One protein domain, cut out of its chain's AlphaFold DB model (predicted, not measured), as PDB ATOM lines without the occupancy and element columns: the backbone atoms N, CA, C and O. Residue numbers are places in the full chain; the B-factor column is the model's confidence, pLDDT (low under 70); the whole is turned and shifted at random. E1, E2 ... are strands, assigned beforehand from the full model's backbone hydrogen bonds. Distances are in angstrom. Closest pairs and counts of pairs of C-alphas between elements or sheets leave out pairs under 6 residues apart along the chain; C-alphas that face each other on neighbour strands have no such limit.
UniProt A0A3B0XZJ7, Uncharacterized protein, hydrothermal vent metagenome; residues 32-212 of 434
ATOM      1  N   VAL A  32     296.203 263.233 436.424       89.12
ATOM      2  CA  VAL A  32     295.316 263.852 435.447       89.12
ATOM      3  C   VAL A  32     293.971 264.110 436.098       89.12
ATOM      4  O   VAL A  32     293.270 263.190 436.520       89.12
ATOM      5  N   LEU A  33     293.589 265.378 436.138       96.38
ATOM      6  CA  LEU A  33     292.249 265.808 436.484       96.38
ATOM      7  C   LEU A  33     291.339 265.526 435.281       96.38
ATOM      8  O   LEU A  33     291.262 266.313 434.331       96.38
ATOM      9  N   GLN A  34     290.690 264.360 435.302       94.88
ATOM     10  CA  GLN A  34     289.676 263.994 434.317       94.88
ATOM     11  C   GLN A  34     288.408 264.778 434.650       94.88
ATOM     12  O   GLN A  34     288.009 264.838 435.812       94.88
ATOM     13  N   PHE A  35     287.778 265.420 433.679       97.50
ATOM     14  CA  PHE A  35     286.604 266.244 433.910       97.50
ATOM     15  C   PHE A  35     285.401 265.783 433.093       97.50
ATOM     16  O   PHE A  35     285.478 265.454 431.907       97.50
ATOM     17  N   ASP A  36     284.247 265.807 433.746       95.81
ATOM     18  CA  ASP A  36     282.960 265.504 433.154       95.81
ATOM     19  C   ASP A  36     282.590 266.586 432.142       95.81
ATOM     20  O   ASP A  36     282.675 267.792 432.416       95.81
ATOM     21  N   ALA A  37     282.125 266.155 430.971       97.12
ATOM     22  CA  ALA A  37     281.659 267.069 429.940       97.12
ATOM     23  C   ALA A  37     280.485 267.927 430.443       97.12
ATOM     24  O   ALA A  37     279.550 267.439 431.085       97.12
ATOM     25  N   GLY A  38     280.515 269.211 430.098       97.25
ATOM     26  CA  GLY A  38     279.423 270.137 430.342       97.25
ATOM     27  C   GLY A  38     278.150 269.694 429.624       97.25
ATOM     28  O   GLY A  38     278.143 269.418 428.424       97.25
ATOM     29  N   VAL A  39     277.042 269.656 430.358       95.31
ATOM     30  CA  VAL A  39     275.729 269.275 429.832       95.31
ATOM     31  C   VAL A  39     274.891 270.526 429.639       95.31
ATOM     32  O   VAL A  39     274.476 271.170 430.604       95.31
ATOM     33  N   THR A  40     274.586 270.853 428.387       94.00
ATOM     34  CA  THR A  40     273.662 271.940 428.047       94.00
ATOM     35  C   THR A  40     272.214 271.462 428.072       94.00
ATOM     36  O   THR A  40     271.895 270.393 427.550       94.00
ATOM     37  N   THR A  41     271.315 272.273 428.620       93.19
ATOM     38  CA  THR A  41     269.865 272.049 428.577       93.19
ATOM     39  C   THR A  41     269.150 273.322 428.144       93.19
ATOM     40  O   THR A  41     269.745 274.394 428.105       93.19
ATOM     41  N   ILE A  42     267.862 273.199 427.833       91.62
ATOM     42  CA  ILE A  42     267.001 274.319 427.459       91.62
ATOM     43  C   ILE A  42     265.985 274.569 428.581       91.62
ATOM     44  O   ILE A  42     265.419 273.614 429.120       91.62
ATOM     45  N   ASP A  43     265.780 275.831 428.962       87.12
ATOM     46  CA  ASP A  43     264.741 276.221 429.922       87.12
ATOM     47  C   ASP A  43     263.340 276.299 429.276       87.12
ATOM     48  O   ASP A  43     263.150 276.104 428.074       87.12
ATOM     49  N   SER A  44     262.312 276.606 430.070       88.69
ATOM     50  CA  SER A  44     260.940 276.773 429.565       88.69
ATOM     51  C   SER A  44     260.769 277.962 428.608       88.69
ATOM     52  O   SER A  44     259.747 278.055 427.930       88.69
ATOM     53  N   SER A  45     261.757 278.855 428.549       90.31
ATOM     54  CA  SER A  45     261.807 280.046 427.699       90.31
ATOM     55  C   SER A  45     262.682 279.838 426.455       90.31
ATOM     56  O   SER A  45     262.920 280.786 425.714       90.31
ATOM     57  N   SER A  46     263.093 278.596 426.170       87.88
ATOM     58  CA  SER A  46     263.953 278.220 425.039       87.88
ATOM     59  C   SER A  46     265.390 278.752 425.094       87.88
ATOM     60  O   SER A  46     266.076 278.751 424.071       87.88
ATOM     61  N   ASN A  47     265.880 279.155 426.268       87.56
ATOM     62  CA  ASN A  47     267.277 279.543 426.439       87.56
ATOM     63  C   ASN A  47     268.139 278.312 426.727       87.56
ATOM     64  O   ASN A  47     267.822 277.527 427.625       87.56
ATOM     65  N   ALA A  48     269.233 278.155 425.982       88.94
ATOM     66  CA  ALA A  48     270.227 277.119 426.237       88.94
ATOM     67  C   ALA A  48     271.199 277.574 427.335       88.94
ATOM     68  O   ALA A  48     271.703 278.692 427.284       88.94
ATOM     69  N   PHE A  49     271.466 276.711 428.314       92.38
ATOM     70  CA  PHE A  49     272.383 276.990 429.421       92.38
ATOM     71  C   PHE A  49     273.102 275.722 429.887       92.38
ATOM     72  O   PHE A  49     272.604 274.608 429.690       92.38
ATOM     73  N   VAL A  50     274.254 275.875 430.543       95.38
ATOM     74  CA  VAL A  50     274.984 274.740 431.131       95.38
ATOM     75  C   VAL A  50     274.332 274.337 432.451       95.38
ATOM     76  O   VAL A  50     274.288 275.115 433.404       95.38
ATOM     77  N   LYS A  51     273.808 273.112 432.504       93.50
ATOM     78  CA  LYS A  51     273.104 272.548 433.663       93.50
ATOM     79  C   LYS A  51     274.055 271.946 434.696       93.50
ATOM     80  O   LYS A  51     273.782 272.029 435.889       93.50
ATOM     81  N   SER A  52     275.103 271.274 434.231       94.94
ATOM     82  CA  SER A  52     276.043 270.499 435.047       94.94
ATOM     83  C   SER A  52     277.322 270.212 434.261       94.94
ATOM     84  O   SER A  52     277.349 270.442 433.051       94.94
ATOM     85  N   GLY A  53     278.330 269.643 434.923       96.88
ATOM     86  CA  GLY A  53     279.619 269.314 434.312       96.88
ATOM     87  C   GLY A  53     280.511 270.542 434.150       96.88
ATOM     88  O   GLY A  53     280.238 271.601 434.719       96.88
ATOM     89  N   SER A  54     281.568 270.387 433.362       98.56
ATOM     90  CA  SER A  54     282.620 271.395 433.230       98.56
ATOM     91  C   SER A  54     282.282 272.480 432.210       98.56
ATOM     92  O   SER A  54     281.648 272.229 431.177       98.56
ATOM     93  N   TYR A  55     282.706 273.708 432.494       98.38
ATOM     94  CA  TYR A  55     282.459 274.876 431.656       98.38
ATOM     95  C   TYR A  55     283.529 275.943 431.864       98.38
ATOM     96  O   TYR A  55     284.199 275.986 432.891       98.38
ATOM     97  N   PHE A  56     283.613 276.868 430.917       98.19
ATOM     98  CA  PHE A  56     284.105 278.208 431.215       98.19
ATOM     99  C   PHE A  56     282.961 279.209 431.067       98.19
ATOM    100  O   PHE A  56     281.931 278.901 430.463       98.19
ATOM    101  N   GLY A  57     283.103 280.403 431.620       96.44
ATOM    102  CA  GLY A  57     282.144 281.481 431.430       96.44
ATOM    103  C   GLY A  57     282.819 282.832 431.339       96.44
ATOM    104  O   GLY A  57     283.963 282.999 431.758       96.44
ATOM    105  N   MET A  58     282.097 283.779 430.749       95.12
ATOM    106  CA  MET A  58     282.549 285.155 430.590       95.12
ATOM    107  C   MET A  58     281.447 286.113 431.035       95.12
ATOM    108  O   MET A  58     280.318 285.990 430.560       95.12
ATOM    109  N   ASP A  59     281.783 287.058 431.915       93.31
ATOM    110  CA  ASP A  59     280.846 288.053 432.460       93.31
ATOM    111  C   ASP A  59     280.620 289.175 431.434       93.31
ATOM    112  O   ASP A  59     281.148 290.290 431.520       93.31
ATOM    113  N   ASN A  60     279.872 288.839 430.384       85.56
ATOM    114  CA  ASN A  60     279.658 289.717 429.235       85.56
ATOM    115  C   ASN A  60     278.736 290.904 429.542       85.56
ATOM    116  O   ASN A  60     278.736 291.877 428.785       85.56
ATOM    117  N   ASP A  61     277.927 290.827 430.600       87.38
ATOM    118  CA  ASP A  61     277.047 291.918 431.022       87.38
ATOM    119  C   ASP A  61     277.621 292.734 432.199       87.38
ATOM    120  O   ASP A  61     277.033 293.749 432.589       87.38
ATOM    121  N   SER A  62     278.808 292.346 432.688       85.81
ATOM    122  CA  SER A  62     279.557 293.003 433.762       85.81
ATOM    123  C   SER A  62     278.766 293.091 435.068       85.81
ATOM    124  O   SER A  62     278.863 294.084 435.804       85.81
ATOM    125  N   ASN A  63     277.944 292.080 435.354       88.12
ATOM    126  CA  ASN A  63     277.141 292.013 436.572       88.12
ATOM    127  C   ASN A  63     277.907 291.392 437.763       88.12
ATOM    128  O   ASN A  63     277.382 291.375 438.886       88.12
ATOM    129  N   GLY A  64     279.142 290.929 437.533       88.12
ATOM    130  CA  GLY A  64     280.020 290.305 438.516       88.12
ATOM    131  C   GLY A  64     279.628 288.869 438.855       88.12
ATOM    132  O   GLY A  64     279.837 288.439 439.993       88.12
ATOM    133  N   LYS A  65     278.974 288.149 437.939       89.12
ATOM    134  CA  LYS A  65     278.534 286.758 438.120       89.12
ATOM    135  C   LYS A  65     278.559 286.023 436.790       89.12
ATOM    136  O   LYS A  65     278.331 286.624 435.761       89.12
ATOM    137  N   ILE A  66     278.687 284.694 436.860       91.69
ATOM    138  CA  ILE A  66     278.571 283.783 435.712       91.69
ATOM    139  C   ILE A  66     277.328 282.876 435.884       91.69
ATOM    140  O   ILE A  66     277.429 281.716 436.327       91.69
ATOM    141  N   PRO A  67     276.103 283.378 435.615       89.12
ATOM    142  CA  PRO A  67     274.897 282.556 435.586       89.12
ATOM    143  C   PRO A  67     274.973 281.494 434.481       89.12
ATOM    144  O   PRO A  67     275.772 281.583 433.556       89.12
ATOM    145  N   GLY A  68     274.091 280.490 434.536       85.81
ATOM    146  CA  GLY A  68     274.102 279.362 433.593       85.81
ATOM    147  C   GLY A  68     274.090 279.742 432.104       85.81
ATOM    148  O   GLY A  68     274.601 278.979 431.287       85.81
ATOM    149  N   LEU A  69     273.516 280.900 431.761       87.44
ATOM    150  CA  LEU A  69     273.414 281.423 430.392       87.44
ATOM    151  C   LEU A  69     274.726 282.011 429.852       87.44
ATOM    152  O   LEU A  69     274.879 282.127 428.642       87.44
ATOM    153  N   GLU A  70     275.656 282.367 430.733       92.44
ATOM    154  CA  GLU A  70     276.980 282.897 430.375       92.44
ATOM    155  C   GLU A  70     278.053 281.805 430.346       92.44
ATOM    156  O   GLU A  70     279.220 282.054 430.045       92.44
ATOM    157  N   ARG A  71     277.652 280.569 430.649       95.38
ATOM    158  CA  ARG A  71     278.527 279.404 430.649       95.38
ATOM    159  C   ARG A  71     278.554 278.775 429.270       95.38
ATOM    160  O   ARG A  71     277.519 278.554 428.642       95.38
ATOM    161  N   THR A  72     279.747 278.393 428.858       96.31
ATOM    162  CA  THR A  72     280.010 277.589 427.674       96.31
ATOM    163  C   THR A  72     280.469 276.214 428.133       96.31
ATOM    164  O   THR A  72     281.494 276.081 428.797       96.31
ATOM    165  N   ALA A  73     279.683 275.185 427.808       97.31
ATOM    166  CA  ALA A  73     280.041 273.806 428.116       97.31
ATOM    167  C   ALA A  73     281.311 273.407 427.358       97.31
ATOM    168  O   ALA A  73     281.431 273.673 426.161       97.31
ATOM    169  N   ILE A  74     282.209 272.713 428.049       98.06
ATOM    170  CA  ILE A  74     283.407 272.110 427.459       98.06
ATOM    171  C   ILE A  74     283.360 270.597 427.628       98.06
ATOM    172  O   ILE A  74     282.600 270.066 428.437       98.06
ATOM    173  N   SER A  75     284.153 269.877 426.842       96.19
ATOM    174  CA  SER A  75     284.244 268.418 426.933       96.19
ATOM    175  C   SER A  75     285.695 267.982 426.911       96.19
ATOM    176  O   SER A  75     286.534 268.649 426.314       96.19
ATOM    177  N   GLN A  76     285.991 266.880 427.581       94.44
ATOM    178  CA  GLN A  76     287.363 266.448 427.786       94.44
ATOM    179  C   GLN A  76     288.021 265.906 426.518       94.44
ATOM    180  O   GLN A  76     287.414 265.116 425.794       94.44
ATOM    181  N   ASN A  77     289.289 266.281 426.320       92.81
ATOM    182  CA  ASN A  77     290.220 265.579 425.441       92.81
ATOM    183  C   ASN A  77     291.230 264.778 426.280       92.81
ATOM    184  O   ASN A  77     291.026 263.588 426.504       92.81
ATOM    185  N   ALA A  78     292.270 265.435 426.807       84.12
ATOM    186  CA  ALA A  78     293.300 264.791 427.627       84.12
ATOM    187  C   ALA A  78     293.085 264.950 429.143       84.12
ATOM    188  O   ALA A  78     293.700 264.217 429.912       84.12
ATOM    189  N   GLY A  79     292.240 265.894 429.577       94.38
ATOM    190  CA  GLY A  79     292.167 266.314 430.982       94.38
ATOM    191  C   GLY A  79     293.299 267.279 431.348       94.38
ATOM    192  O   GLY A  79     294.157 267.574 430.513       94.38
ATOM    193  N   LEU A  80     293.296 267.806 432.575       96.31
ATOM    194  CA  LEU A  80     294.348 268.710 433.061       96.31
ATOM    195  C   LEU A  80     295.429 267.905 433.796       96.31
ATOM    196  O   LEU A  80     295.166 267.314 434.839       96.31
ATOM    197  N   ALA A  81     296.634 267.856 433.235       89.44
ATOM    198  CA  ALA A  81     297.747 267.051 433.722       89.44
ATOM    199  C   ALA A  81     298.694 267.867 434.612       89.44
ATOM    200  O   ALA A  81     299.274 268.868 434.187       89.44
ATOM    201  N   ILE A  82     298.902 267.388 435.834       88.88
ATOM    202  CA  ILE A  82     299.773 268.005 436.833       88.88
ATOM    203  C   ILE A  82     301.242 267.808 436.448       88.88
ATOM    204  O   ILE A  82     301.653 266.734 436.005       88.88
ATOM    205  N   GLY A  83     302.047 268.853 436.605       80.88
ATOM    206  CA  GLY A  83     303.470 268.899 436.282       80.88
ATOM    207  C   GLY A  83     303.781 268.938 434.784       80.88
ATOM    208  O   GLY A  83     304.945 268.811 434.408       80.88
ATOM    209  N   LYS A  84     302.779 269.095 433.902       79.88
ATOM    210  CA  LYS A  84     302.982 269.083 432.442       79.88
ATOM    211  C   LYS A  84     302.459 270.351 431.770       79.88
ATOM    212  O   LYS A  84     301.423 270.897 432.135       79.88
ATOM    213  N   THR A  85     303.169 270.790 430.732       85.50
ATOM    214  CA  THR A  85     302.623 271.701 429.718       85.50
ATOM    215  C   THR A  85     301.773 270.904 428.740       85.50
ATOM    216  O   THR A  85     302.205 269.849 428.268       85.50
ATOM    217  N   GLN A  86     300.616 271.427 428.364       91.25
ATOM    218  CA  GLN A  86     299.714 270.790 427.415       91.25
ATOM    219  C   GLN A  86     299.404 271.775 426.305       91.25
ATOM    220  O   GLN A  86     298.613 272.690 426.496       91.25
ATOM    221  N   ALA A  87     300.041 271.600 425.150       87.94
ATOM    222  CA  ALA A  87     299.854 272.474 424.000       87.94
ATOM    223  C   ALA A  87     298.540 272.171 423.260       87.94
ATOM    224  O   ALA A  87     298.145 271.014 423.131       87.94
ATOM    225  N   ALA A  88     297.924 273.211 422.699       91.94
ATOM    226  CA  ALA A  88     296.849 273.098 421.720       91.94
ATOM    227  C   ALA A  88     297.076 274.107 420.590       91.94
ATOM    228  O   ALA A  88     297.696 275.152 420.792       91.94
ATOM    229  N   SER A  89     296.589 273.814 419.388       91.62
ATOM    230  CA  SER A  89     296.706 274.735 418.253       91.62
ATOM    231  C   SER A  89     295.597 274.538 417.229       91.62
ATOM    232  O   SER A  89     294.867 273.548 417.259       91.62
ATOM    233  N   GLY A  90     295.481 275.492 416.306       90.31
ATOM    234  CA  GLY A  90     294.493 275.438 415.230       90.31
ATOM    235  C   GLY A  90     293.210 276.211 415.524       90.31
ATOM    236  O   GLY A  90     292.207 275.960 414.872       90.31
ATOM    237  N   SER A  91     293.224 277.170 416.458       95.81
ATOM    238  CA  SER A  91     292.106 278.115 416.576       95.81
ATOM    239  C   SER A  91     291.936 278.899 415.272       95.81
ATOM    240  O   SER A  91     292.913 279.301 414.638       95.81
ATOM    241  N   HIS A  92     290.689 279.135 414.874       94.75
ATOM    242  CA  HIS A  92     290.339 279.911 413.692       94.75
ATOM    243  C   HIS A  92     288.927 280.496 413.818       94.75
ATOM    244  O   HIS A  92     288.141 280.124 414.694       94.75
ATOM    245  N   SER A  93     288.587 281.415 412.914       95.00
ATOM    246  CA  SER A  93     287.210 281.884 412.751       95.00
ATOM    247  C   SER A  93     286.317 280.762 412.217       95.00
ATOM    248  O   SER A  93     286.742 280.019 411.327       95.00
ATOM    249  N   GLY A  94     285.074 280.679 412.679       93.81
ATOM    250  CA  GLY A  94     284.138 279.630 412.270       93.81
ATOM    251  C   GLY A  94     284.137 278.389 413.179       93.81
ATOM    252  O   GLY A  94     284.933 278.300 414.119       93.81
ATOM    253  N   PRO A  95     283.212 277.446 412.917       93.44
ATOM    254  CA  PRO A  95     282.976 276.285 413.769       93.44
ATOM    255  C   PRO A  95     284.138 275.297 413.719       93.44
ATOM    256  O   PRO A  95     284.861 275.259 412.727       93.44
ATOM    257  N   THR A  96     284.240 274.458 414.746       92.81
ATOM    258  CA  THR A  96     285.248 273.400 414.833       92.81
ATOM    259  C   THR A  96     285.153 272.449 413.640       92.81
ATOM    260  O   THR A  96     284.066 272.113 413.159       92.81
ATOM    261  N   THR A  97     286.307 272.037 413.130       90.06
ATOM    262  CA  THR A  97     286.444 271.263 411.889       90.06
ATOM    263  C   THR A  97     286.998 269.860 412.114       90.06
ATOM    264  O   THR A  97     286.918 269.023 411.214       90.06
ATOM    265  N   GLY A  98     287.550 269.590 413.299       86.69
ATOM    266  CA  GLY A  98     288.289 268.371 413.617       86.69
ATOM    267  C   GLY A  98     289.740 268.394 413.129       86.69
ATOM    268  O   GLY A  98     290.451 267.412 413.315       86.69
ATOM    269  N   ALA A  99     290.183 269.484 412.493       85.56
ATOM    270  CA  ALA A  99     291.580 269.690 412.110       85.56
ATOM    271  C   ALA A  99     292.410 270.340 413.233       85.56
ATOM    272  O   ALA A  99     293.621 270.511 413.084       85.56
ATOM    273  N   GLU A 100     291.771 270.733 414.336       92.75
ATOM    274  CA  GLU A 100     292.426 271.343 415.484       92.75
ATOM    275  C   GLU A 100     293.265 270.315 416.252       92.75
ATOM    276  O   GLU A 100     292.889 269.153 416.403       92.75
ATOM    277  N   SER A 101     294.393 270.760 416.802       89.69
ATOM    278  CA  SER A 101     295.186 269.958 417.730       89.69
ATOM    279  C   SER A 101     294.713 270.254 419.145       89.69
ATOM    280  O   SER A 101     295.138 271.243 419.746       89.69
ATOM    281  N   ALA A 102     293.825 269.408 419.660       88.12
ATOM    282  CA  ALA A 102     293.293 269.517 421.012       88.12
ATOM    283  C   ALA A 102     294.365 269.225 422.074       88.12
ATOM    284  O   ALA A 102     295.205 268.341 421.896       88.12
ATOM    285  N   GLY A 103     294.315 269.973 423.177       88.69
ATOM    286  CA  GLY A 103     295.178 269.786 424.340       88.69
ATOM    287  C   GLY A 103     294.376 269.201 425.494       88.69
ATOM    288  O   GLY A 103     294.115 268.000 425.542       88.69
ATOM    289  N   ILE A 104     293.968 270.068 426.413       95.75
ATOM    290  CA  ILE A 104     293.296 269.716 427.672       95.75
ATOM    291  C   ILE A 104     291.852 269.275 427.411       95.75
ATOM    292  O   ILE A 104     291.420 268.192 427.819       95.75
ATOM    293  N   ASP A 105     291.122 270.091 426.659       97.06
ATOM    294  CA  ASP A 105     289.736 269.886 426.275       97.06
ATOM    295  C   ASP A 105     289.583 269.739 424.756       97.06
ATOM    296  O   ASP A 105     290.493 270.043 423.979       97.06
ATOM    297  N   ASN A 106     288.441 269.206 424.322       96.06
ATOM    298  CA  ASN A 106     288.094 269.206 422.907       96.06
ATOM    299  C   ASN A 106     287.876 270.651 422.440       96.06
ATOM    300  O   ASN A 106     287.373 271.467 423.219       96.06
ATOM    301  N   PRO A 107     288.146 270.953 421.157       96.38
ATOM    302  CA  PRO A 107     287.865 272.264 420.599       96.38
ATOM    303  C   PRO A 107     286.392 272.616 420.812       96.38
ATOM    304  O   PRO A 107     285.493 271.817 420.528       96.38
ATOM    305  N   TRP A 108     286.141 273.822 421.304       96.50
ATOM    306  CA  TRP A 108     284.805 274.328 421.600       96.50
ATOM    307  C   TRP A 108     284.467 275.515 420.704       96.50
ATOM    308  O   TRP A 108     285.319 276.099 420.036       96.50
ATOM    309  N   SER A 109     283.181 275.861 420.663       94.44
ATOM    310  CA  SER A 109     282.677 276.984 419.877       94.44
ATOM    311  C   SER A 109     282.104 278.047 420.799       94.44
ATOM    312  O   SER A 109     281.212 277.768 421.598       94.44
ATOM    313  N   PHE A 110     282.595 279.273 420.657       94.12
ATOM    314  CA  PHE A 110     282.091 280.445 421.368       94.12
ATOM    315  C   PHE A 110     281.889 281.573 420.362       94.12
ATOM    316  O   PHE A 110     282.790 281.871 419.577       94.12
ATOM    317  N   PHE A 111     280.676 282.136 420.316       92.81
ATOM    318  CA  PHE A 111     280.234 283.052 419.250       92.81
ATOM    319  C   PHE A 111     280.575 282.554 417.831       92.81
ATOM    320  O   PHE A 111     281.008 283.316 416.972       92.81
ATOM    321  N   ALA A 112     280.359 281.254 417.590       93.19
ATOM    322  CA  ALA A 112     280.617 280.566 416.321       93.19
ATOM    323  C   ALA A 112     282.087 280.530 415.864       93.19
ATOM    324  O   ALA A 112     282.342 280.182 414.712       93.19
ATOM    325  N   ASN A 113     283.038 280.844 416.745       96.06
ATOM    326  CA  ASN A 113     284.469 280.719 416.482       96.06
ATOM    327  C   ASN A 113     285.089 279.622 417.340       96.06
ATOM    328  O   ASN A 113     284.636 279.360 418.456       96.06
ATOM    329  N   THR A 114     286.148 279.017 416.811       97.44
ATOM    330  CA  THR A 114     286.829 277.882 417.428       97.44
ATOM    331  C   THR A 114     287.764 278.347 418.534       97.44
ATOM    332  O   THR A 114     288.622 279.211 418.310       97.44
ATOM    333  N   GLY A 115     287.611 277.753 419.715       97.69
ATOM    334  CA  GLY A 115     288.484 277.967 420.857       97.69
ATOM    335  C   GLY A 115     289.041 276.680 421.453       97.69
ATOM    336  O   GLY A 115     288.518 275.590 421.216       97.69
ATOM    337  N   LEU A 116     290.154 276.825 422.171       97.31
ATOM    338  CA  LEU A 116     290.938 275.748 422.778       97.31
ATOM    339  C   LEU A 116     291.517 276.237 424.111       97.31
ATOM    340  O   LEU A 116     291.962 277.388 424.182       97.31
ATOM    341  N   HIS A 117     291.598 275.360 425.112       98.12
ATOM    342  CA  HIS A 117     292.414 275.600 426.303       98.12
ATOM    343  C   HIS A 117     293.746 274.854 426.222       98.12
ATOM    344  O   HIS A 117     293.831 273.719 425.741       98.12
ATOM    345  N   TRP A 118     294.803 275.502 426.705       96.75
ATOM    346  CA  TRP A 118     296.141 274.925 426.770       96.75
ATOM    347  C   TRP A 118     296.976 275.583 427.868       96.75
ATOM    348  O   TRP A 118     296.624 276.650 428.371       96.75
ATOM    349  N   THR A 119     298.084 274.945 428.247       96.75
ATOM    350  CA  THR A 119     299.010 275.482 429.250       96.75
ATOM    351  C   THR A 119     300.382 275.773 428.646       96.75
ATOM    352  O   THR A 119     300.999 274.921 428.000       96.75
ATOM    353  N   GLN A 120     300.859 277.003 428.841       94.44
ATOM    354  CA  GLN A 120     302.175 277.472 428.399       94.44
ATOM    355  C   GLN A 120     303.290 277.135 429.400       94.44
ATOM    356  O   GLN A 120     304.455 277.041 429.012       94.44
ATOM    357  N   ALA A 121     302.931 276.920 430.666       89.38
ATOM    358  CA  ALA A 121     303.814 276.467 431.735       89.38
ATOM    359  C   ALA A 121     303.228 275.210 432.412       89.38
ATOM    360  O   ALA A 121     302.026 274.958 432.276       89.38
ATOM    361  N   PRO A 122     304.056 274.393 433.089       84.19
ATOM    362  CA  PRO A 122     303.572 273.244 433.847       84.19
ATOM    363  C   PRO A 122     302.573 273.644 434.935       84.19
ATOM    364  O   PRO A 122     302.772 274.643 435.622       84.19
ATOM    365  N   VAL A 123     301.529 272.837 435.109       90.81
ATOM    366  CA  VAL A 123     300.506 273.029 436.148       90.81
ATOM    367  C   VAL A 123     300.980 272.393 437.447       90.81
ATOM    368  O   VAL A 123     300.988 271.170 437.553       90.81
ATOM    369  N   ASN A 124     301.393 273.182 438.432       86.38
ATOM    370  CA  ASN A 124     302.024 272.662 439.650       86.38
ATOM    371  C   ASN A 124     301.123 272.801 440.877       86.38
ATOM    372  O   ASN A 124     300.289 273.697 440.948       86.38
ATOM    373  N   VAL A 125     301.315 271.945 441.879       90.12
ATOM    374  CA  VAL A 125     300.687 272.131 443.195       90.12
ATOM    375  C   VAL A 125     301.468 273.198 443.962       90.12
ATOM    376  O   VAL A 125     302.668 273.050 444.181       90.12
ATOM    377  N   ILE A 126     300.789 274.271 444.369       89.81
ATOM    378  CA  ILE A 126     301.360 275.352 445.190       89.81
ATOM    379  C   ILE A 126     301.241 275.000 446.672       89.81
ATOM    380  O   ILE A 126     302.191 275.158 447.439       89.81
ATOM    381  N   ALA A 127     300.059 274.541 447.082       88.38
ATOM    382  CA  ALA A 127     299.754 274.199 448.462       88.38
ATOM    383  C   ALA A 127     298.716 273.080 448.521       88.38
ATOM    384  O   ALA A 127     297.832 273.005 447.674       88.38
ATOM    385  N   ASP A 128     298.807 272.254 449.554       88.69
ATOM    386  CA  ASP A 128     297.859 271.188 449.858       88.69
ATOM    387  C   ASP A 128     297.683 271.139 451.378       88.69
ATOM    388  O   ASP A 128     298.665 271.046 452.122       88.69
ATOM    389  N   ASP A 129     296.444 271.278 451.852       84.75
ATOM    390  CA  ASP A 129     296.128 271.188 453.280       84.75
ATOM    391  C   ASP A 129     296.004 269.740 453.781       84.75
ATOM    392  O   ASP A 129     295.864 269.498 454.985       84.75
ATOM    393  N   GLY A 130     296.067 268.779 452.856       80.25
ATOM    394  CA  GLY A 130     295.950 267.357 453.098       80.25
ATOM    395  C   GLY A 130     294.562 266.926 453.581       80.25
ATOM    396  O   GLY A 130     294.425 265.822 454.109       80.25
ATOM    397  N   ALA A 131     293.562 267.796 453.451       83.94
ATOM    398  CA  ALA A 131     292.150 267.575 453.746       83.94
ATOM    399  C   ALA A 131     291.277 267.781 452.492       83.94
ATOM    400  O   ALA A 131     290.072 268.018 452.606       83.94
ATOM    401  N   GLY A 132     291.898 267.699 451.311       87.75
ATOM    402  CA  GLY A 132     291.240 267.821 450.019       87.75
ATOM    403  C   GLY A 132     291.169 269.247 449.474       87.75
ATOM    404  O   GLY A 132     290.550 269.424 448.432       87.75
ATOM    405  N   ASN A 133     291.776 270.257 450.114       92.88
ATOM    406  CA  ASN A 133     291.866 271.602 449.538       92.88
ATOM    407  C   ASN A 133     293.284 271.859 449.022       92.88
ATOM    408  O   ASN A 133     294.242 271.983 449.790       92.88
ATOM    409  N   VAL A 134     293.395 271.986 447.704       94.56
ATOM    410  CA  VAL A 134     294.656 272.127 446.980       94.56
ATOM    411  C   VAL A 134     294.641 273.430 446.187       94.56
ATOM    412  O   VAL A 134     293.657 273.785 445.543       94.56
ATOM    413  N   THR A 135     295.749 274.161 446.227       95.81
ATOM    414  CA  THR A 135     295.988 275.339 445.387       95.81
ATOM    415  C   THR A 135     296.899 274.940 444.235       95.81
ATOM    416  O   THR A 135     297.975 274.382 444.465       95.81
ATOM    417  N   ILE A 136     296.474 275.219 443.005       95.56
ATOM    418  CA  ILE A 136     297.180 274.839 441.778       95.56
ATOM    419  C   ILE A 136     297.653 276.089 441.040       95.56
ATOM    420  O   ILE A 136     296.902 277.045 440.883       95.56
ATOM    421  N   ASP A 137     298.884 276.053 440.541       95.44
ATOM    422  CA  ASP A 137     299.441 277.054 439.641       95.44
ATOM    423  C   ASP A 137     298.832 276.913 438.237       95.44
ATOM    424  O   ASP A 137     299.095 275.952 437.510       95.44
ATOM    425  N   LEU A 138     298.018 277.897 437.870       97.25
ATOM    426  CA  LEU A 138     297.474 278.133 436.537       97.25
ATOM    427  C   LEU A 138     297.980 279.454 435.932       97.25
ATOM    428  O   LEU A 138     297.382 279.964 434.988       97.25
ATOM    429  N   SER A 139     299.113 279.996 436.388       96.62
ATOM    430  CA  SER A 139     299.739 281.181 435.773       96.62
ATOM    431  C   SER A 139     300.101 280.972 434.294       96.62
ATOM    432  O   SER A 139     300.214 281.924 433.528       96.62
ATOM    433  N   GLY A 140     300.243 279.715 433.866       96.25
ATOM    434  CA  GLY A 140     300.422 279.326 432.469       96.25
ATOM    435  C   GLY A 140     299.131 279.054 431.688       96.25
ATOM    436  O   GLY A 140     299.241 278.506 430.593       96.25
ATOM    437  N   TRP A 141     297.935 279.341 432.219       98.19
ATOM    438  CA  TRP A 141     296.659 279.052 431.548       98.19
ATOM    439  C   TRP A 141     296.415 279.985 430.357       98.19
ATOM    440  O   TRP A 141     296.484 281.211 430.467       98.19
ATOM    441  N   VAL A 142     296.117 279.404 429.193       98.12
ATOM    442  CA  VAL A 142     295.930 280.152 427.947       98.12
ATOM    443  C   VAL A 142     294.675 279.700 427.214       98.12
ATOM    444  O   VAL A 142     294.396 278.509 427.060       98.12
ATOM    445  N   VAL A 143     293.953 280.684 426.680       98.12
ATOM    446  CA  VAL A 143     292.877 280.476 425.711       98.12
ATOM    447  C   VAL A 143     293.387 280.820 424.314       98.12
ATOM    448  O   VAL A 143     293.984 281.874 424.094       98.12
ATOM    449  N   ALA A 144     293.128 279.946 423.346       97.00
ATOM    450  CA  ALA A 144     293.168 280.307 421.934       97.00
ATOM    451  C   ALA A 144     291.731 280.512 421.450       97.00
ATOM    452  O   ALA A 144     290.884 279.664 421.722       97.00
ATOM    453  N   TRP A 145     291.431 281.602 420.741       97.38
ATOM    454  CA  TRP A 145     290.080 281.861 420.234       97.38
ATOM    455  C   TRP A 145     290.080 282.724 418.969       97.38
ATOM    456  O   TRP A 145     290.831 283.692 418.860       97.38
ATOM    457  N   ASN A 146     289.209 282.382 418.011       95.44
ATOM    458  CA  ASN A 146     289.002 283.134 416.766       95.44
ATOM    459  C   ASN A 146     290.304 283.435 415.989       95.44
ATOM    460  O   ASN A 146     290.491 284.521 415.442       95.44
ATOM    461  N   GLY A 147     291.230 282.473 415.954       92.88
ATOM    462  CA  GLY A 147     292.518 282.621 415.269       92.88
ATOM    463  C   GLY A 147     293.615 283.298 416.091       92.88
ATOM    464  O   GLY A 147     294.764 283.327 415.651       92.88
ATOM    465  N   VAL A 148     293.304 283.804 417.286       94.88
ATOM    466  CA  VAL A 148     294.308 284.284 418.240       94.88
ATOM    467  C   VAL A 148     294.794 283.093 419.057       94.88
ATOM    468  O   VAL A 148     294.028 282.497 419.805       94.88
ATOM    469  N   GLN A 149     296.066 282.729 418.898       94.00
ATOM    470  CA  GLN A 149     296.632 281.526 419.521       94.00
ATOM    471  C   GLN A 149     296.924 281.691 421.022       94.00
ATOM    472  O   GLN A 149     296.907 280.707 421.763       94.00
ATOM    473  N   THR A 150     297.212 282.914 421.469       95.69
ATOM    474  CA  THR A 150     297.682 283.173 422.833       95.69
ATOM    475  C   THR A 150     296.912 284.334 423.441       95.69
ATOM    476  O   THR A 150     297.210 285.492 423.162       95.69
ATOM    477  N   ILE A 151     295.929 284.010 424.277       97.75
ATOM    478  CA  ILE A 151     295.254 284.940 425.182       97.75
ATOM    479  C   ILE A 151     295.591 284.466 426.603       97.75
ATOM    480  O   ILE A 151     294.969 283.507 427.071       97.75
ATOM    481  N   PRO A 152     296.624 285.042 427.250       97.25
ATOM    482  CA  PRO A 152     297.034 284.618 428.583       97.25
ATOM    483  C   PRO A 152     295.943 284.979 429.585       97.25
ATOM    484  O   PRO A 152     295.515 286.127 429.664       97.25
ATOM    485  N   MET A 153     295.468 283.981 430.315       97.38
ATOM    486  CA  MET A 153     294.463 284.138 431.358       97.38
ATOM    487  C   MET A 153     295.167 283.953 432.694       97.38
ATOM    488  O   MET A 153     294.882 282.993 433.387       97.38
ATOM    489  N   ASP A 154     296.142 284.808 432.996       94.00
ATOM    490  CA  ASP A 154     297.112 284.622 434.084       94.00
ATOM    491  C   ASP A 154     296.956 285.632 435.233       94.00
ATOM    492  O   ASP A 154     297.629 285.528 436.258       94.00
ATOM    493  N   SER A 155     296.091 286.634 435.071       95.50
ATOM    494  CA  SER A 155     296.056 287.807 435.944       95.50
ATOM    495  C   SER A 155     294.655 288.391 436.120       95.50
ATOM    496  O   SER A 155     293.709 288.058 435.397       95.50
ATOM    497  N   LYS A 156     294.537 289.306 437.096       95.88
ATOM    498  CA  LYS A 156     293.298 289.997 437.476       95.88
ATOM    499  C   LYS A 156     292.172 289.015 437.818       95.88
ATOM    500  O   LYS A 156     291.079 289.093 437.246       95.88
ATOM    501  N   ALA A 157     292.434 288.111 438.755       96.38
ATOM    502  CA  ALA A 157     291.386 287.351 439.417       96.38
ATOM    503  C   ALA A 157     290.353 288.329 440.003       96.38
ATOM    504  O   ALA A 157     290.699 289.326 440.645       96.38
ATOM    505  N   TRP A 158     289.078 288.089 439.712       94.62
ATOM    506  CA  TRP A 158     288.002 289.051 439.978       94.62
ATOM    507  C   TRP A 158     287.008 288.546 441.025       94.62
ATOM    508  O   TRP A 158     286.321 289.346 441.667       94.62
ATOM    509  N   GLU A 159     286.948 287.230 441.231       92.94
ATOM    510  CA  GLU A 159     286.125 286.613 442.261       92.94
ATOM    511  C   GLU A 159     286.795 286.679 443.639       92.94
ATOM    512  O   GLU A 159     288.013 286.564 443.793       92.94
ATOM    513  N   ALA A 160     285.988 286.865 444.684       92.50
ATOM    514  CA  ALA A 160     286.498 286.910 446.048       92.50
ATOM    515  C   ALA A 160     287.046 285.537 446.469       92.50
ATOM    516  O   ALA A 160     286.327 284.544 446.416       92.50
ATOM    517  N   GLY A 161     288.287 285.510 446.959       92.44
ATOM    518  CA  GLY A 161     288.962 284.277 447.382       92.44
ATOM    519  C   GLY A 161     289.915 283.692 446.343       92.44
ATOM    520  O   GLY A 161     290.595 282.726 446.665       92.44
ATOM    521  N   PHE A 162     290.011 284.292 445.153       95.62
ATOM    522  CA  PHE A 162     290.961 283.895 444.117       95.62
ATOM    523  C   PHE A 162     292.184 284.814 444.088       95.62
ATOM    524  O   PHE A 162     292.091 286.011 444.376       95.62
ATOM    525  N   THR A 163     293.320 284.236 443.706       97.38
ATOM    526  CA  THR A 163     294.590 284.929 443.474       97.38
ATOM    527  C   THR A 163     294.946 284.822 441.993       97.38
ATOM    528  O   THR A 163     294.629 283.826 441.342       97.38
ATOM    529  N   ASP A 164     295.627 285.834 441.458       97.56
ATOM    530  CA  ASP A 164     296.157 285.811 440.093       97.56
ATOM    531  C   ASP A 164     297.009 284.555 439.856       97.56
ATOM    532  O   ASP A 164     297.957 284.293 440.595       97.56
ATOM    533  N   GLY A 165     296.661 283.788 438.822       96.19
ATOM    534  CA  GLY A 165     297.386 282.573 438.453       96.19
ATOM    535  C   GLY A 165     297.152 281.365 439.366       96.19
ATOM    536  O   GLY A 165     297.773 280.338 439.131       96.19
ATOM    537  N   GLU A 166     296.261 281.428 440.360       97.62
ATOM    538  CA  GLU A 166     296.000 280.303 441.273       97.62
ATOM    539  C   GLU A 166     294.576 279.757 441.113       97.62
ATOM    540  O   GLU A 166     293.589 280.490 441.217       97.62
ATOM    541  N   ALA A 167     294.462 278.449 440.893       98.00
ATOM    542  CA  ALA A 167     293.200 277.720 440.907       98.00
ATOM    543  C   ALA A 167     292.957 277.068 442.266       98.00
ATOM    544  O   ALA A 167     293.890 276.599 442.923       98.00
ATOM    545  N   LEU A 168     291.686 276.976 442.647       97.81
ATOM    546  CA  LEU A 168     291.248 276.293 443.856       97.81
ATOM    547  C   LEU A 168     290.682 274.928 443.471       97.81
ATOM    548  O   LEU A 168     289.634 274.848 442.832       97.81
ATOM    549  N   LEU A 169     291.378 273.862 443.856       97.69
ATOM    550  CA  LEU A 169     290.943 272.479 443.704       97.69
ATOM    551  C   LEU A 169     290.398 271.979 445.048       97.69
ATOM    552  O   LEU A 169     291.092 272.006 446.061       97.69
ATOM    553  N   VAL A 170     289.161 271.493 445.043       97.38
ATOM    554  CA  VAL A 170     288.515 270.855 446.192       97.38
ATOM    555  C   VAL A 170     288.172 269.422 445.820       97.38
ATOM    556  O   VAL A 170     287.342 269.177 444.945       97.38
ATOM    557  N   CYS A 171     288.816 268.477 446.485       95.94
ATOM    558  CA  CYS A 171     288.592 267.051 446.329       95.94
ATOM    559  C   CYS A 171     287.453 266.575 447.239       95.94
ATOM    560  O   CYS A 171     287.113 267.209 448.239       95.94
ATOM    561  N   GLY A 172     286.843 265.446 446.889       92.69
ATOM    562  CA  GLY A 172     285.749 264.858 447.652       92.69
ATOM    563  C   GLY A 172     286.200 264.373 449.026       92.69
ATOM    564  O   GLY A 172     285.440 264.485 449.991       92.69
ATOM    565  N   THR A 173     287.428 263.852 449.113       86.94
ATOM    566  CA  THR A 173     288.005 263.311 450.345       86.94
ATOM    567  C   THR A 173     289.421 263.820 450.598       86.94
ATOM    568  O   THR A 173     289.658 264.479 451.607       86.94
ATOM    569  N   ASP A 174     290.368 263.475 449.730       81.19
ATOM    570  CA  ASP A 174     291.805 263.632 449.992       81.19
ATOM    571  C   ASP A 174     292.658 263.694 448.719       81.19
ATOM    572  O   ASP A 174     293.875 263.580 448.798       81.19
ATOM    573  N   CYS A 175     292.033 263.869 447.555       87.88
ATOM    574  CA  CYS A 175     292.711 263.925 446.265       87.88
ATOM    575  C   CYS A 175     293.431 262.628 445.851       87.88
ATOM    576  O   CYS A 175     294.334 262.667 445.014       87.88
ATOM    577  N   SER A 176     293.034 261.479 446.407       81.62
ATOM    578  CA  SER A 176     293.518 260.161 445.984       81.62
ATOM    579  C   SER A 176     292.987 259.734 444.605       81.62
ATOM    580  O   SER A 176     292.115 260.372 444.011       81.62
ATOM    581  N   ASP A 177     293.538 258.644 444.058       82.38
ATOM    582  CA  ASP A 177     293.092 258.097 442.773       82.38
ATOM    583  C   ASP A 177     291.602 257.732 442.799       82.38
ATOM    584  O   ASP A 177     291.115 257.074 443.721       82.38
ATOM    585  N   GLY A 178     290.873 258.159 441.772       81.19
ATOM    586  CA  GLY A 178     289.428 258.000 441.670       81.19
ATOM    587  C   GLY A 178     288.611 258.950 442.551       81.19
ATOM    588  O   GLY A 178     287.381 258.918 442.452       81.19
ATOM    589  N   ASP A 179     289.235 259.798 443.380       89.38
ATOM    590  CA  ASP A 179     288.509 260.804 444.158       89.38
ATOM    591  C   ASP A 179     287.866 261.835 443.223       89.38
ATOM    592  O   ASP A 179     288.387 262.182 442.159       89.38
ATOM    593  N   THR A 180     286.693 262.320 443.608       96.50
ATOM    594  CA  THR A 180     286.011 263.377 442.858       96.50
ATOM    595  C   THR A 180     286.653 264.723 443.152       96.50
ATOM    596  O   THR A 180     287.200 264.908 444.233       96.50
ATOM    597  N   TYR A 181     286.538 265.689 442.248       97.88
ATOM    598  CA  TYR A 181     286.984 267.050 442.522       97.88
ATOM    599  C   TYR A 181     286.129 268.106 441.828       97.88
ATOM    600  O   TYR A 181     285.447 267.833 440.836       97.88
ATOM    601  N   THR A 182     286.247 269.332 442.333       98.31
ATOM    602  CA  THR A 182     285.888 270.578 441.654       98.31
ATOM    603  C   THR A 182     287.101 271.496 441.619       98.31
ATOM    604  O   THR A 182     287.739 271.697 442.647       98.31
ATOM    605  N   LEU A 183     287.419 272.049 440.456       98.50
ATOM    606  CA  LEU A 183     288.442 273.068 440.273       98.50
ATOM    607  C   LEU A 183     287.768 274.334 439.773       98.50
ATOM    608  O   LEU A 183     287.094 274.308 438.743       98.50
ATOM    609  N   ASP A 184     287.998 275.434 440.473       98.44
ATOM    610  CA  ASP A 184     287.552 276.758 440.072       98.44
ATOM    611  C   ASP A 184     288.761 277.672 439.854       98.44
ATOM    612  O   ASP A 184     289.753 277.613 440.586       98.44
ATOM    613  N   TYR A 185     288.685 278.518 438.830       98.44
ATOM    614  CA  TYR A 185     289.737 279.468 438.485       98.44
ATOM    615  C   TYR A 185     289.152 280.753 437.898       98.44
ATOM    616  O   TYR A 185     288.261 280.706 437.052       98.44
ATOM    617  N   SER A 186     289.693 281.896 438.321       97.62
ATOM    618  CA  SER A 186     289.217 283.228 437.951       97.62
ATOM    619  C   SER A 186     290.358 284.056 437.363       97.62
ATOM    620  O   SER A 186     291.429 284.161 437.954       97.62
ATOM    621  N   ALA A 187     290.110 284.679 436.212       97.88
ATOM    622  CA  ALA A 187     291.040 285.593 435.548       97.88
ATOM    623  C   ALA A 187     290.262 286.660 434.768       97.88
ATOM    624  O   ALA A 187     289.041 286.584 434.643       97.88
ATOM    625  N   THR A 188     290.947 287.650 434.205       97.19
ATOM    626  CA  THR A 188     290.325 288.624 433.296       97.19
ATOM    627  C   THR A 188     291.066 288.646 431.968       97.19
ATOM    628  O   THR A 188     292.294 288.691 431.947       97.19
ATOM    629  N   VAL A 189     290.329 288.702 430.854       97.19
ATOM    630  CA  VAL A 189     290.931 288.811 429.519       97.19
ATOM    631  C   VAL A 189     291.876 290.025 429.443       97.19
ATOM    632  O   VAL A 189     291.468 291.140 429.804       97.19
ATOM    633  N   PRO A 190     293.114 289.864 428.934       96.88
ATOM    634  CA  PRO A 190     294.075 290.954 428.816       96.88
ATOM    635  C   PRO A 190     293.537 292.145 428.024       96.88
ATOM    636  O   PRO A 190     292.832 292.002 427.026       96.88
ATOM    637  N   ALA A 191     293.910 293.349 428.457       94.12
ATOM    638  CA  ALA A 191     293.454 294.588 427.829       94.12
ATOM    639  C   ALA A 191     294.042 294.807 426.420       94.12
ATOM    640  O   ALA A 191     293.544 295.639 425.667       94.12
ATOM    641  N   ASP A 192     295.119 294.100 426.089       91.75
ATOM    642  CA  ASP A 192     295.910 294.227 424.870       91.75
ATOM    643  C   ASP A 192     295.762 293.028 423.916       91.75
ATOM    644  O   ASP A 192     296.436 292.993 422.888       91.75
ATOM    645  N   CYS A 193     294.848 292.084 424.189       90.31
ATOM    646  CA  CYS A 193     294.666 290.889 423.353       90.31
ATOM    647  C   CYS A 193     294.187 291.198 421.918       90.31
ATOM    648  O   CYS A 193     294.363 290.363 421.032       90.31
ATOM    649  N   ALA A 194     293.544 292.357 421.690       88.19
ATOM    650  CA  ALA A 194     292.847 292.704 420.441       88.19
ATOM    651  C   ALA A 194     291.866 291.607 419.967       88.19
ATOM    652  O   ALA A 194     291.658 291.397 418.769       88.19
ATOM    653  N   CYS A 195     291.294 290.883 420.925       88.81
ATOM    654  CA  CYS A 195     290.456 289.711 420.731       88.81
ATOM    655  C   CYS A 195     288.955 290.035 420.821       88.81
ATOM    656  O   CYS A 195     288.131 289.166 420.547       88.81
ATOM    657  N   GLY A 196     288.585 291.283 421.150       90.19
ATOM    658  CA  GLY A 196     287.199 291.764 421.197       90.19
ATOM    659  C   GLY A 196     286.465 291.506 422.515       90.19
ATOM    660  O   GLY A 196     285.286 291.837 422.623       90.19
ATOM    661  N   PHE A 197     287.156 290.931 423.501       92.00
ATOM    662  CA  PHE A 197     286.667 290.688 424.861       92.00
ATOM    663  C   PHE A 197     287.626 291.263 425.912       92.00
ATOM    664  O   PHE A 197     287.740 290.738 427.013       92.00
ATOM    665  N   GLU A 198     288.354 292.327 425.578       93.81
ATOM    666  CA  GLU A 198     289.334 292.947 426.466       93.81
ATOM    667  C   GLU A 198     288.698 293.337 427.811       93.81
ATOM    668  O   GLU A 198     287.694 294.047 427.852       93.81
ATOM    669  N   ASN A 199     289.337 292.960 428.921       94.50
ATOM    670  CA  ASN A 199     288.873 293.202 430.294       94.50
ATOM    671  C   ASN A 199     287.581 292.479 430.702       94.50
ATOM    672  O   ASN A 199     287.018 292.814 431.745       94.50
ATOM    673  N   VAL A 200     287.109 291.501 429.927       95.94
ATOM    674  CA  VAL A 200     285.954 290.697 430.333       95.94
ATOM    675  C   VAL A 200     286.387 289.677 431.396       95.94
ATOM    676  O   VAL A 200     287.384 288.977 431.190       95.94
ATOM    677  N   PRO A 201     285.690 289.587 432.542       97.12
ATOM    678  CA  PRO A 201     285.962 288.564 433.543       97.12
ATOM    679  C   PRO A 201     285.719 287.153 432.994       97.12
ATOM    680  O   PRO A 201     284.727 286.909 432.308       97.12
ATOM    681  N   TYR A 202     286.625 286.231 433.305       97.50
ATOM    682  CA  TYR A 202     286.617 284.830 432.891       97.50
ATOM    683  C   TYR A 202     286.575 283.922 434.122       97.50
ATOM    684  O   TYR A 202     287.255 284.178 435.119       97.50
ATOM    685  N   HIS A 203     285.796 282.847 434.031       97.81
ATOM    686  CA  HIS A 203     285.753 281.776 435.025       97.81
ATOM    687  C   HIS A 203     285.934 280.428 434.350       97.81
ATOM    688  O   HIS A 203     285.281 280.155 433.342       97.81
ATOM    689  N   LEU A 204     286.747 279.561 434.935       98.50
ATOM    690  CA  LEU A 204     286.855 278.156 434.570       98.50
ATOM    691  C   LEU A 204     286.349 277.309 435.734       98.50
ATOM    692  O   LEU A 204     286.776 277.490 436.869       98.50
ATOM    693  N   HIS A 205     285.478 276.357 435.417       98.44
ATOM    694  CA  HIS A 205     284.975 275.365 436.352       98.44
ATOM    695  C   HIS A 205     285.151 273.969 435.760       98.44
ATOM    696  O   HIS A 205     284.526 273.629 434.747       98.44
ATOM    697  N   LEU A 206     285.966 273.144 436.407       98.69
ATOM    698  CA  LEU A 206     286.115 271.730 436.085       98.69
ATOM    699  C   LEU A 206     285.552 270.895 437.226       98.69
ATOM    700  O   LEU A 206     285.776 271.183 438.395       98.69
ATOM    701  N   THR A 207     284.846 269.830 436.887       98.50
ATOM    702  CA  THR A 207     284.396 268.831 437.855       98.50
ATOM    703  C   THR A 207     284.606 267.459 437.257       98.50
ATOM    704  O   THR A 207     284.373 267.277 436.064       98.50
ATOM    705  N   GLY A 208     285.020 266.490 438.062       97.69
ATOM    706  CA  GLY A 208     285.185 265.114 437.603       97.69
ATOM    707  C   GLY A 208     285.930 264.263 438.614       97.69
ATOM    708  O   GLY A 208     285.698 264.391 439.815       97.69
ATOM    709  N   THR A 209     286.809 263.393 438.125       94.50
ATOM    710  CA  THR A 209     287.572 262.440 438.938       94.50
ATOM    711  C   THR A 209     289.065 262.588 438.713       94.50
ATOM    712  O   THR A 209     289.527 262.781 437.587       94.50
ATOM    713  N   ILE A 210     289.836 262.438 439.775       92.56
ATOM    714  CA  ILE A 210     291.285 262.377 439.699       92.56
ATOM    715  C   ILE A 210     291.659 261.003 439.156       92.56
ATOM    716  O   ILE A 210     291.193 259.980 439.647       92.56
ATOM    717  N   SER A 211     292.499 260.986 438.131       85.69
ATOM    718  CA  SER A 211     293.216 259.794 437.711       85.69
ATOM    719  C   SER A 211     294.670 260.008 438.072       85.69
ATOM    720  O   SER A 211     295.398 260.726 437.385       85.69
ATOM    721  N   ILE A 212     295.089 259.417 439.180       78.75
ATOM    722  CA  ILE A 212     296.506 259.288 439.470       78.75
ATOM    723  C   ILE A 212     296.948 258.074 438.656       78.75
ATOM    724  O   ILE A 212     296.371 256.999 438.827       78.75
TER     725      ILE A 212
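This is residues 32 to 212 of the 434 residues of an uncharacterized protein of hydrothermal vent metagenome (UniProt A0A3B0XZJ7). The body is a loose, incompletely closed barrel: a large twisted sheet with the long strands E12, E13 and E14 makes one wall, a smaller sheet of E6, E7, E10 and E11 makes another, and the E2 and E3 hairpin reaches outward past E5 to a tip near Ser 45. The walls come near each other at E5 and E6, the tight links E7 to E8 and E9 to E10 join them elsewhere, and residues 74 to 107, with no named element, wind along the body from E5 past E1 to E6. The printed part has 181 residues, with no named helix and 14 named strands, E1 to E14 in chain order; the class is all strand, though only 75 residues are in named elements. The large sheet is branched, the smaller runs E6, E7, E10, E11, the third is E2 and E3, and the neighbour strands are antiparallel. The whole is compact, with a radius of gyration of the C-alphas of 15.5 A and spans of 43 by 39 by 33 A.

Begin in the branched sheet with E14, residues 201 to 211: find C-alpha 201 at (285.962, 288.564, 433.543), from where the strand runs 30.0 A to C-alpha 211 at (293.216, 259.794, 437.711). E13, residues 180 to 188, is 27.3 A long, and E12, residues 166 to 171, is 16.0 A. The same sheet holds E1, residues 32 to 35, which begins at C-alpha 32 at (295.316, 263.852, 435.447), E4, residues 55 to 58, E5, residues 71 to 73, E8, residues 125 to 128, and E9, residues 133 to 137. In the smaller sheet look for E6, residues 108 to 110, E7, residues 113 to 119 and 20.0 A long, E10, residues 141 to 145, and E11, residues 148 to 152. The last sheet is E2, residues 39 to 42, and E3, residues 48 to 52.

Start at E14, which has E13 on one side and both E1 and E4 on the other side, and which bends by 64 degrees at residue 208. E12, E13 and E14 form a meander, each strand the antiparallel neighbour of the one before; look for N 183 and O 206 at 2.8 A and N 170 and O 182 at 2.8 A. E4 is an antiparallel neighbour of E14, with N 57 and O 203 at 2.8 A, and E1 is another, with N 32 and O 211 at 2.8 A, both pairs within hydrogen-bond range. Past E12 comes E9, with N 134 and O 169 at 2.8 A, then edge strand E8, with N 126 and O 135 at 2.8 A. E4 and E5 are a hairpin, with N 72 and O 56 at 2.8 A. The closest C-alphas of E5 and E6 are those of Thr 72 and Phe 110, 7.2 A apart. In the smaller sheet, find N 115 and O 108 at 2.8 A, N 144 and O 116 at 2.9 A, and N 145 and O 148 at 2.9 A. The E2 and E3 hairpin, with N 39 and O 52 at 2.8 A, makes a sandwich, two sheets face to face, with the branched sheet, their facing parts 10.7 A centre to centre. The closest C-alphas of E3 and E5 are those of Val 50 and Arg 71, 5.9 A apart.

The two C-alphas farthest apart are those of Ser 45 and Gly 130, 44.4 A, while C-alphas 32 and 212 are 6.2 A apart. The printed part has no cut. The long links are E4 to E5, E5 to E6, E11 to E12 and E13 to E14. In this model the mean pLDDT of the printed part is 93.0, and no printed residue is under 70.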